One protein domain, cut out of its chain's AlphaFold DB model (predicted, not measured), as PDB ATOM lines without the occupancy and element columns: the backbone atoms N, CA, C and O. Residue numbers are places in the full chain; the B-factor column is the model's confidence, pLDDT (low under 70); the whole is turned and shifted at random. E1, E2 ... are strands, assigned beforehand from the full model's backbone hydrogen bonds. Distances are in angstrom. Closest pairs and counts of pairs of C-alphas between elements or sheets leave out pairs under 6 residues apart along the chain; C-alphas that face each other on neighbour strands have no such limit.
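AT A GLANCE: This is residues 113 to 179 of the 254 residues of an uncharacterized protein of Flavobacterium micromati (UniProt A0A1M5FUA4). With little regular structure, this is a two-strand hairpin, E2 and E3, whose open end leads into a second short pair, E1 and E4, while long loops at both ends of the printed part reach away from the hairpin. The 67 residues hold four named strands, E1 to E4 in chain order, with 16 residues, all strand, and two antiparallel sheets, E2 - E3 and E1 - E4. It is only just loose, close to compact, with radius of gyration of the C-alphas 13.2 A and spans of 36 by 28 by 19 A.

IN THESE COORDINATES: Find C-alpha 140 at (112.140, 178.310, 144.456); E2 runs to 144, 12.9 A. E3, residues 151 to 155, covers 12.8 A. E1 is 134 to 136, 6.7 A; E4, 161 to 163, 7.0 A, ends at (119.028, 167.651, 146.504).

HOW THE PARTS SIT: In the hairpin, look at N 143 and O 152, 2.8 A. In E1 and E4, N 162 and O 135 are 2.8 A apart. E2 and E4 are only just apart, closest 8.2 A.

THE WHOLE: The C-alphas of Asp 147 and Asp 171 are farthest apart, 39.9 A. The printed part has no cut and no long link; pLDDT is under 70 at 113 to 115 and 147 to 148.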
ATOM      1  N   GLY A 113     136.582 166.130 156.367       58.72
ATOM      2  CA  GLY A 113     136.338 165.317 155.183       58.72
ATOM      3  C   GLY A 113     137.351 165.630 154.082       58.72
ATOM      4  O   GLY A 113     137.301 166.680 153.454       58.72
ATOM      5  N   GLN A 114     138.272 164.704 153.809       60.06
ATOM      6  CA  GLN A 114     139.337 164.926 152.820       60.06
ATOM      7  C   GLN A 114     138.841 164.941 151.365       60.06
ATOM      8  O   GLN A 114     139.611 165.199 150.440       60.06
ATOM      9  N   LYS A 115     137.562 164.620 151.142       67.06
ATOM     10  CA  LYS A 115     136.923 164.579 149.827       67.06
ATOM     11  C   LYS A 115     135.552 165.232 149.923       67.06
ATOM     12  O   LYS A 115     134.766 164.873 150.793       67.06
ATOM     13  N   GLN A 116     135.265 166.122 148.979       72.44
ATOM     14  CA  GLN A 116     133.965 166.758 148.801       72.44
ATOM     15  C   GLN A 116     133.265 166.118 147.590       72.44
ATOM     16  O   GLN A 116     133.384 166.623 146.474       72.44
ATOM     17  N   PRO A 117     132.605 164.956 147.760       72.88
ATOM     18  CA  PRO A 117     131.993 164.241 146.640       72.88
ATOM     19  C   PRO A 117     130.789 164.986 146.055       72.88
ATOM     20  O   PRO A 117     130.476 164.806 144.886       72.88
ATOM     21  N   ASN A 118     130.136 165.820 146.866       79.06
ATOM     22  CA  ASN A 118     128.944 166.569 146.509       79.06
ATOM     23  C   ASN A 118     129.172 168.047 146.840       79.06
ATOM     24  O   ASN A 118     129.482 168.391 147.980       79.06
ATOM     25  N   PHE A 119     129.023 168.912 145.842       84.94
ATOM     26  CA  PHE A 119     129.090 170.360 145.994       84.94
ATOM     27  C   PHE A 119     128.157 171.010 144.988       84.94
ATOM     28  O   PHE A 119     128.153 170.630 143.819       84.94
ATOM     29  N   ASP A 120     127.410 172.012 145.433       87.06
ATOM     30  CA  ASP A 120     126.531 172.766 144.558       87.06
ATOM     31  C   ASP A 120     126.628 174.259 144.861       87.06
ATOM     32  O   ASP A 120     126.462 174.705 145.994       87.06
ATOM     33  N   HIS A 121     126.919 175.017 143.810       88.88
ATOM     34  CA  HIS A 121     126.962 176.477 143.800       88.88
ATOM     35  C   HIS A 121     126.054 177.056 142.701       88.88
ATOM     36  O   HIS A 121     126.193 178.219 142.315       88.88
ATOM     37  N   PHE A 122     125.155 176.229 142.154       91.31
ATOM     38  CA  PHE A 122     124.135 176.565 141.165       91.31
ATOM     39  C   PHE A 122     124.667 177.148 139.843       91.31
ATOM     40  O   PHE A 122     123.930 177.825 139.125       91.31
ATOM     41  N   SER A 123     125.937 176.921 139.479       87.56
ATOM     42  CA  SER A 123     126.524 177.517 138.259       87.56
ATOM     43  C   SER A 123     125.814 177.101 136.980       87.56
ATOM     44  O   SER A 123     125.712 177.922 136.067       87.56
ATOM     45  N   THR A 124     125.309 175.871 136.934       88.69
ATOM     46  CA  THR A 124     124.681 175.241 135.766       88.69
ATOM     47  C   THR A 124     123.248 175.706 135.517       88.69
ATOM     48  O   THR A 124     122.767 175.580 134.395       88.69
ATOM     49  N   THR A 125     122.582 176.288 136.517       92.44
ATOM     50  CA  THR A 125     121.183 176.733 136.427       92.44
ATOM     51  C   THR A 125     121.108 178.240 136.185       92.44
ATOM     52  O   THR A 125     121.818 179.018 136.831       92.44
ATOM     53  N   SER A 126     120.273 178.684 135.246       94.75
ATOM     54  CA  SER A 126     120.097 180.112 134.954       94.75
ATOM     55  C   SER A 126     119.355 180.835 136.076       94.75
ATOM     56  O   SER A 126     118.594 180.241 136.832       94.75
ATOM     57  N   VAL A 127     119.562 182.147 136.183       93.62
ATOM     58  CA  VAL A 127     118.786 182.985 137.105       93.62
ATOM     59  C   VAL A 127     117.308 182.948 136.707       93.62
ATOM     60  O   VAL A 127     116.987 183.045 135.528       93.62
ATOM     61  N   SER A 128     116.425 182.874 137.699       93.75
ATOM     62  CA  SER A 128     114.971 182.672 137.596       93.75
ATOM     63  C   SER A 128     114.517 181.256 137.238       93.75
ATOM     64  O   SER A 128     113.317 180.999 137.292       93.75
ATOM     65  N   ASP A 129     115.437 180.327 136.969       94.81
ATOM     66  CA  ASP A 129     115.101 178.918 136.768       94.81
ATOM     67  C   ASP A 129     115.201 178.136 138.083       94.81
ATOM     68  O   ASP A 129     115.965 178.483 138.992       94.81
ATOM     69  N   PHE A 130     114.436 177.051 138.181       94.00
ATOM     70  CA  PHE A 130     114.593 176.058 139.239       94.00
ATOM     71  C   PHE A 130     115.591 174.972 138.789       94.00
ATOM     72  O   PHE A 130     115.495 174.517 137.646       94.00
ATOM     73  N   PRO A 131     116.552 174.549 139.634       92.38
ATOM     74  CA  PRO A 131     117.527 173.526 139.250       92.38
ATOM     75  C   PRO A 131     116.880 172.166 138.954       92.38
ATOM     76  O   PRO A 131     115.989 171.724 139.674       92.38
ATOM     77  N   LEU A 132     117.353 171.485 137.906       90.62
ATOM     78  CA  LEU A 132     116.784 170.209 137.440       90.62
ATOM     79  C   LEU A 132     117.132 169.005 138.328       90.62
ATOM     80  O   LEU A 132     116.470 167.977 138.252       90.62
ATOM     81  N   ASP A 133     118.179 169.116 139.138       89.12
ATOM     82  CA  ASP A 133     118.693 168.086 140.047       89.12
ATOM     83  C   ASP A 133     118.127 168.217 141.473       89.12
ATOM     84  O   ASP A 133     118.698 167.707 142.445       89.12
ATOM     85  N   ARG A 134     117.004 168.932 141.603       90.31
ATOM     86  CA  ARG A 134     116.306 169.196 142.856       90.31
ATOM     87  C   ARG A 134     114.848 168.788 142.745       90.31
ATOM     88  O   ARG A 134     114.216 168.993 141.713       90.31
ATOM     89  N   ASN A 135     114.291 168.326 143.857       91.50
ATOM     90  CA  ASN A 135     112.848 168.232 144.027       91.50
ATOM     91  C   ASN A 135     112.351 169.228 145.061       91.50
ATOM     92  O   ASN A 135     113.036 169.574 146.024       91.50
ATOM     93  N   THR A 136     111.121 169.685 144.861       92.31
ATOM     94  CA  THR A 136     110.430 170.549 145.809       92.31
ATOM     95  C   THR A 136     108.934 170.275 145.786       92.31
ATOM     96  O   THR A 136     108.379 169.902 144.754       92.31
ATOM     97  N   ASN A 137     108.277 170.469 146.927       92.31
ATOM     98  CA  ASN A 137     106.817 170.553 147.006       92.31
ATOM     99  C   ASN A 137     106.323 172.012 147.075       92.31
ATOM    100  O   ASN A 137     105.161 172.265 147.392       92.31
ATOM    101  N   SER A 138     107.213 172.964 146.797       92.19
ATOM    102  CA  SER A 138     106.977 174.397 146.883       92.19
ATOM    103  C   SER A 138     107.602 175.113 145.683       92.19
ATOM    104  O   SER A 138     107.689 174.559 144.587       92.19
ATOM    105  N   SER A 139     107.953 176.384 145.835       90.50
ATOM    106  CA  SER A 139     108.516 177.212 144.773       90.50
ATOM    107  C   SER A 139     109.856 177.795 145.206       90.50
ATOM    108  O   SER A 139     109.979 178.398 146.271       90.50
ATOM    109  N   ALA A 140     110.859 177.630 144.352       92.25
ATOM    110  CA  ALA A 140     112.140 178.310 144.456       92.25
ATOM    111  C   ALA A 140     112.680 178.621 143.066       92.25
ATOM    112  O   ALA A 140     112.236 178.058 142.066       92.25
ATOM    113  N   GLN A 141     113.655 179.514 143.022       93.94
ATOM    114  CA  GLN A 141     114.365 179.873 141.805       93.94
ATOM    115  C   GLN A 141     115.790 180.287 142.141       93.94
ATOM    116  O   GLN A 141     116.071 180.748 143.251       93.94
ATOM    117  N   ILE A 142     116.685 180.180 141.170       94.88
ATOM    118  CA  ILE A 142     118.009 180.769 141.299       94.88
ATOM    119  C   ILE A 142     117.904 182.291 141.230       94.88
ATOM    120  O   ILE A 142     117.279 182.856 140.335       94.88
ATOM    121  N   THR A 143     118.543 182.965 142.175       92.19
ATOM    122  CA  THR A 143     118.690 184.419 142.208       92.19
ATOM    123  C   THR A 143     120.152 184.802 142.400       92.19
ATOM    124  O   THR A 143     120.994 183.961 142.720       92.19
ATOM    125  N   THR A 144     120.457 186.080 142.229       90.88
ATOM    126  CA  THR A 144     121.742 186.681 142.595       90.88
ATOM    127  C   THR A 144     121.502 187.774 143.621       90.88
ATOM    128  O   THR A 144     120.539 188.533 143.513       90.88
ATOM    129  N   LEU A 145     122.378 187.869 144.619       79.31
ATOM    130  CA  LEU A 145     122.306 188.924 145.626       79.31
ATOM    131  C   LEU A 145     123.292 190.041 145.265       79.31
ATOM    132  O   LEU A 145     124.506 189.836 145.308       79.31
ATOM    133  N   ASN A 146     122.761 191.233 144.980       71.06
ATOM    134  CA  ASN A 146     123.515 192.436 144.595       71.06
ATOM    135  C   ASN A 146     124.341 192.252 143.301       71.06
ATOM    136  O   ASN A 146     124.068 191.368 142.493       71.06
ATOM    137  N   ASP A 147     125.372 193.084 143.117       64.44
ATOM    138  CA  ASP A 147     126.273 193.080 141.950       64.44
ATOM    139  C   ASP A 147     127.223 191.873 141.901       64.44
ATOM    140  O   ASP A 147     128.022 191.733 140.975       64.44
ATOM    141  N   ASN A 148     127.186 191.008 142.918       65.94
ATOM    142  CA  ASN A 148     128.017 189.819 142.937       65.94
ATOM    143  C   ASN A 148     127.279 188.720 142.169       65.94
ATOM    144  O   ASN A 148     126.175 188.330 142.541       65.94
ATOM    145  N   SER A 149     127.894 188.169 141.125       81.12
ATOM    146  CA  SER A 149     127.311 187.114 140.280       81.12
ATOM    147  C   SER A 149     127.150 185.758 140.991       81.12
ATOM    148  O   SER A 149     127.036 184.721 140.337       81.12
ATOM    149  N   GLN A 150     127.197 185.740 142.328       88.50
ATOM    150  CA  GLN A 150     126.998 184.548 143.137       88.50
ATOM    151  C   GLN A 150     125.522 184.159 143.097       88.50
ATOM    152  O   GLN A 150     124.643 184.961 143.421       88.50
ATOM    153  N   LYS A 151     125.275 182.912 142.702       91.75
ATOM    154  CA  LYS A 151     123.942 182.333 142.587       91.75
ATOM    155  C   LYS A 151     123.503 181.728 143.919       91.75
ATOM    156  O   LYS A 151     124.308 181.120 144.621       91.75
ATOM    157  N   TRP A 152     122.224 181.886 144.232       92.19
ATOM    158  CA  TRP A 152     121.575 181.388 145.442       92.19
ATOM    159  C   TRP A 152     120.242 180.748 145.076       92.19
ATOM    160  O   TRP A 152     119.514 181.290 144.245       92.19
ATOM    161  N   LEU A 153     119.889 179.637 145.720       92.62
ATOM    162  CA  LEU A 153     118.535 179.098 145.644       92.62
ATOM    163  C   LEU A 153     117.623 179.908 146.571       92.62
ATOM    164  O   LEU A 153     117.684 179.779 147.791       92.62
ATOM    165  N   SER A 154     116.777 180.751 145.985       91.19
ATOM    166  CA  SER A 154     115.797 181.550 146.717       91.19
ATOM    167  C   SER A 154     114.501 180.771 146.866       91.19
ATOM    168  O   SER A 154     113.786 180.566 145.884       91.19
ATOM    169  N   MET A 155     114.172 180.384 148.094       88.81
ATOM    170  CA  MET A 155     112.866 179.824 148.441       88.81
ATOM    171  C   MET A 155     111.834 180.955 148.434       88.81
ATOM    172  O   MET A 155     112.011 181.952 149.133       88.81
ATOM    173  N   THR A 156     110.794 180.854 147.602       83.88
ATOM    174  CA  THR A 156     109.786 181.923 147.449       83.88
ATOM    175  C   THR A 156     108.525 181.671 148.271       83.88
ATOM    176  O   THR A 156     107.720 182.585 148.450       83.88
ATOM    177  N   LYS A 157     108.352 180.442 148.771       86.31
ATOM    178  CA  LYS A 157     107.265 180.006 149.651       86.31
ATOM    179  C   LYS A 157     107.763 178.914 150.596       86.31
ATOM    180  O   LYS A 157     108.741 178.232 150.291       86.31
ATOM    181  N   ASP A 158     107.038 178.718 151.690       86.19
ATOM    182  CA  ASP A 158     107.294 177.636 152.638       86.19
ATOM    183  C   ASP A 158     107.186 176.269 151.953       86.19
ATOM    184  O   ASP A 158     106.314 176.039 151.105       86.19
ATOM    185  N   GLY A 159     108.079 175.355 152.318       88.75
ATOM    186  CA  GLY A 159     108.063 173.970 151.866       88.75
ATOM    187  C   GLY A 159     109.450 173.346 151.848       88.75
ATOM    188  O   GLY A 159     110.401 173.891 152.404       88.75
ATOM    189  N   TYR A 160     109.548 172.182 151.213       89.88
ATOM    190  CA  TYR A 160     110.761 171.375 151.199       89.88
ATOM    191  C   TYR A 160     111.509 171.504 149.885       89.88
ATOM    192  O   TYR A 160     110.914 171.556 148.805       89.88
ATOM    193  N   PHE A 161     112.832 171.496 149.993       91.12
ATOM    194  CA  PHE A 161     113.760 171.551 148.875       91.12
ATOM    195  C   PHE A 161     114.818 170.476 149.087       91.12
ATOM    196  O   PHE A 161     115.556 170.506 150.069       91.12
ATOM    197  N   GLN A 162     114.875 169.516 148.172       91.12
ATOM    198  CA  GLN A 162     115.694 168.321 148.298       91.12
ATOM    199  C   GLN A 162     116.730 168.260 147.165       91.12
ATOM    200  O   GLN A 162     116.343 168.329 145.998       91.12
ATOM    201  N   PRO A 163     118.037 168.125 147.469       90.69
ATOM    202  CA  PRO A 163     119.028 167.651 146.504       90.69
ATOM    203  C   PRO A 163     118.773 166.204 146.109       90.69
ATOM    204  O   PRO A 163     118.885 165.328 146.962       90.69
ATOM    205  N   ASP A 164     118.551 165.931 144.826       86.81
ATOM    206  CA  ASP A 164     118.472 164.543 144.359       86.81
ATOM    207  C   ASP A 164     119.855 163.923 144.147       86.81
ATOM    208  O   ASP A 164     120.004 162.705 144.185       86.81
ATOM    209  N   PHE A 165     120.888 164.747 143.941       85.62
ATOM    210  CA  PHE A 165     122.257 164.258 143.761       85.62
ATOM    211  C   PHE A 165     122.906 163.780 145.070       85.62
ATOM    212  O   PHE A 165     123.875 163.020 145.031       85.62
ATOM    213  N   VAL A 166     122.380 164.183 146.234       87.00
ATOM    214  CA  VAL A 166     122.892 163.733 147.537       87.00
ATOM    215  C   VAL A 166     122.288 162.370 147.855       87.00
ATOM    216  O   VAL A 166     121.206 162.247 148.421       87.00
ATOM    217  N   THR A 167     123.019 161.325 147.482       85.12
ATOM    218  CA  THR A 167     122.643 159.928 147.724       85.12
ATOM    219  C   THR A 167     123.792 159.175 148.380       85.12
ATOM    220  O   THR A 167     124.942 159.603 148.304       85.12
ATOM    221  N   ASN A 168     123.487 158.037 149.013       82.94
ATOM    222  CA  ASN A 168     124.490 157.119 149.568       82.94
ATOM    223  C   ASN A 168     125.497 157.807 150.512       82.94
ATOM    224  O   ASN A 168     126.705 157.595 150.397       82.94
ATOM    225  N   MET A 169     125.002 158.656 151.420       84.50
ATOM    226  CA  MET A 169     125.851 159.304 152.421       84.50
ATOM    227  C   MET A 169     126.554 158.235 153.275       84.50
ATOM    228  O   MET A 169     125.889 157.292 153.710       84.50
ATOM    229  N   PRO A 170     127.878 158.338 153.486       83.12
ATOM    230  CA  PRO A 170     128.607 157.398 154.330       83.12
ATOM    231  C   PRO A 170     128.212 157.567 155.801       83.12
ATOM    232  O   PRO A 170     127.656 158.594 156.177       83.12
ATOM    233  N   ASP A 171     128.553 156.587 156.641       81.25
ATOM    234  CA  ASP A 171     128.243 156.622 158.080       81.25
ATOM    235  C   ASP A 171     128.805 157.875 158.771       81.25
ATOM    236  O   ASP A 171     128.153 158.455 159.634       81.25
ATOM    237  N   ASN A 172     129.996 158.313 158.347       82.00
ATOM    238  CA  ASN A 172     130.648 159.530 158.817       82.00
ATOM    239  C   ASN A 172     130.785 160.510 157.653       82.00
ATOM    240  O   ASN A 172     131.475 160.223 156.671       82.00
ATOM    241  N   PHE A 173     130.161 161.675 157.772       83.19
ATOM    242  CA  PHE A 173     130.269 162.746 156.792       83.19
ATOM    243  C   PHE A 173     130.194 164.110 157.468       83.19
ATOM    244  O   PHE A 173     129.700 164.250 158.585       83.19
ATOM    245  N   THR A 174     130.645 165.120 156.736       83.94
ATOM    246  CA  THR A 174     130.438 166.526 157.068       83.94
ATOM    247  C   THR A 174     129.475 167.112 156.047       83.94
ATOM    248  O   THR A 174     129.612 166.863 154.846       83.94
ATOM    249  N   LEU A 175     128.494 167.874 156.521       84.31
ATOM    250  CA  LEU A 175     127.612 168.668 155.679       84.31
ATOM    251  C   LEU A 175     127.800 170.139 156.030       84.31
ATOM    252  O   LEU A 175     127.680 170.520 157.190       84.31
ATOM    253  N   GLU A 176     128.030 170.950 155.005       85.31
ATOM    254  CA  GLU A 176     128.181 172.394 155.116       85.31
ATOM    255  C   GLU A 176     127.261 173.077 154.109       85.31
ATOM    256  O   GLU A 176     127.093 172.609 152.978       85.31
ATOM    257  N   PHE A 177     126.650 174.182 154.524       85.56
ATOM    258  CA  PHE A 177     125.831 175.022 153.662       85.56
ATOM    259  C   PHE A 177     125.799 176.458 154.186       85.56
ATOM    260  O   PHE A 177     125.865 176.695 155.391       85.56
ATOM    261  N   ASP A 178     125.626 177.405 153.268       85.25
ATOM    262  CA  ASP A 178     125.412 178.814 153.584       85.25
ATOM    263  C   ASP A 178     123.929 179.161 153.444       85.25
ATOM    264  O   ASP A 178     123.287 178.805 152.452       85.25
ATOM    265  N   ILE A 179     123.388 179.908 154.409       81.56
ATOM    266  CA  ILE A 179     122.009 180.403 154.363       81.56
ATOM    267  C   ILE A 179     121.985 181.895 154.647       81.56
ATOM    268  O   ILE A 179     122.623 182.391 155.573       81.56
TER     269      ILE A 179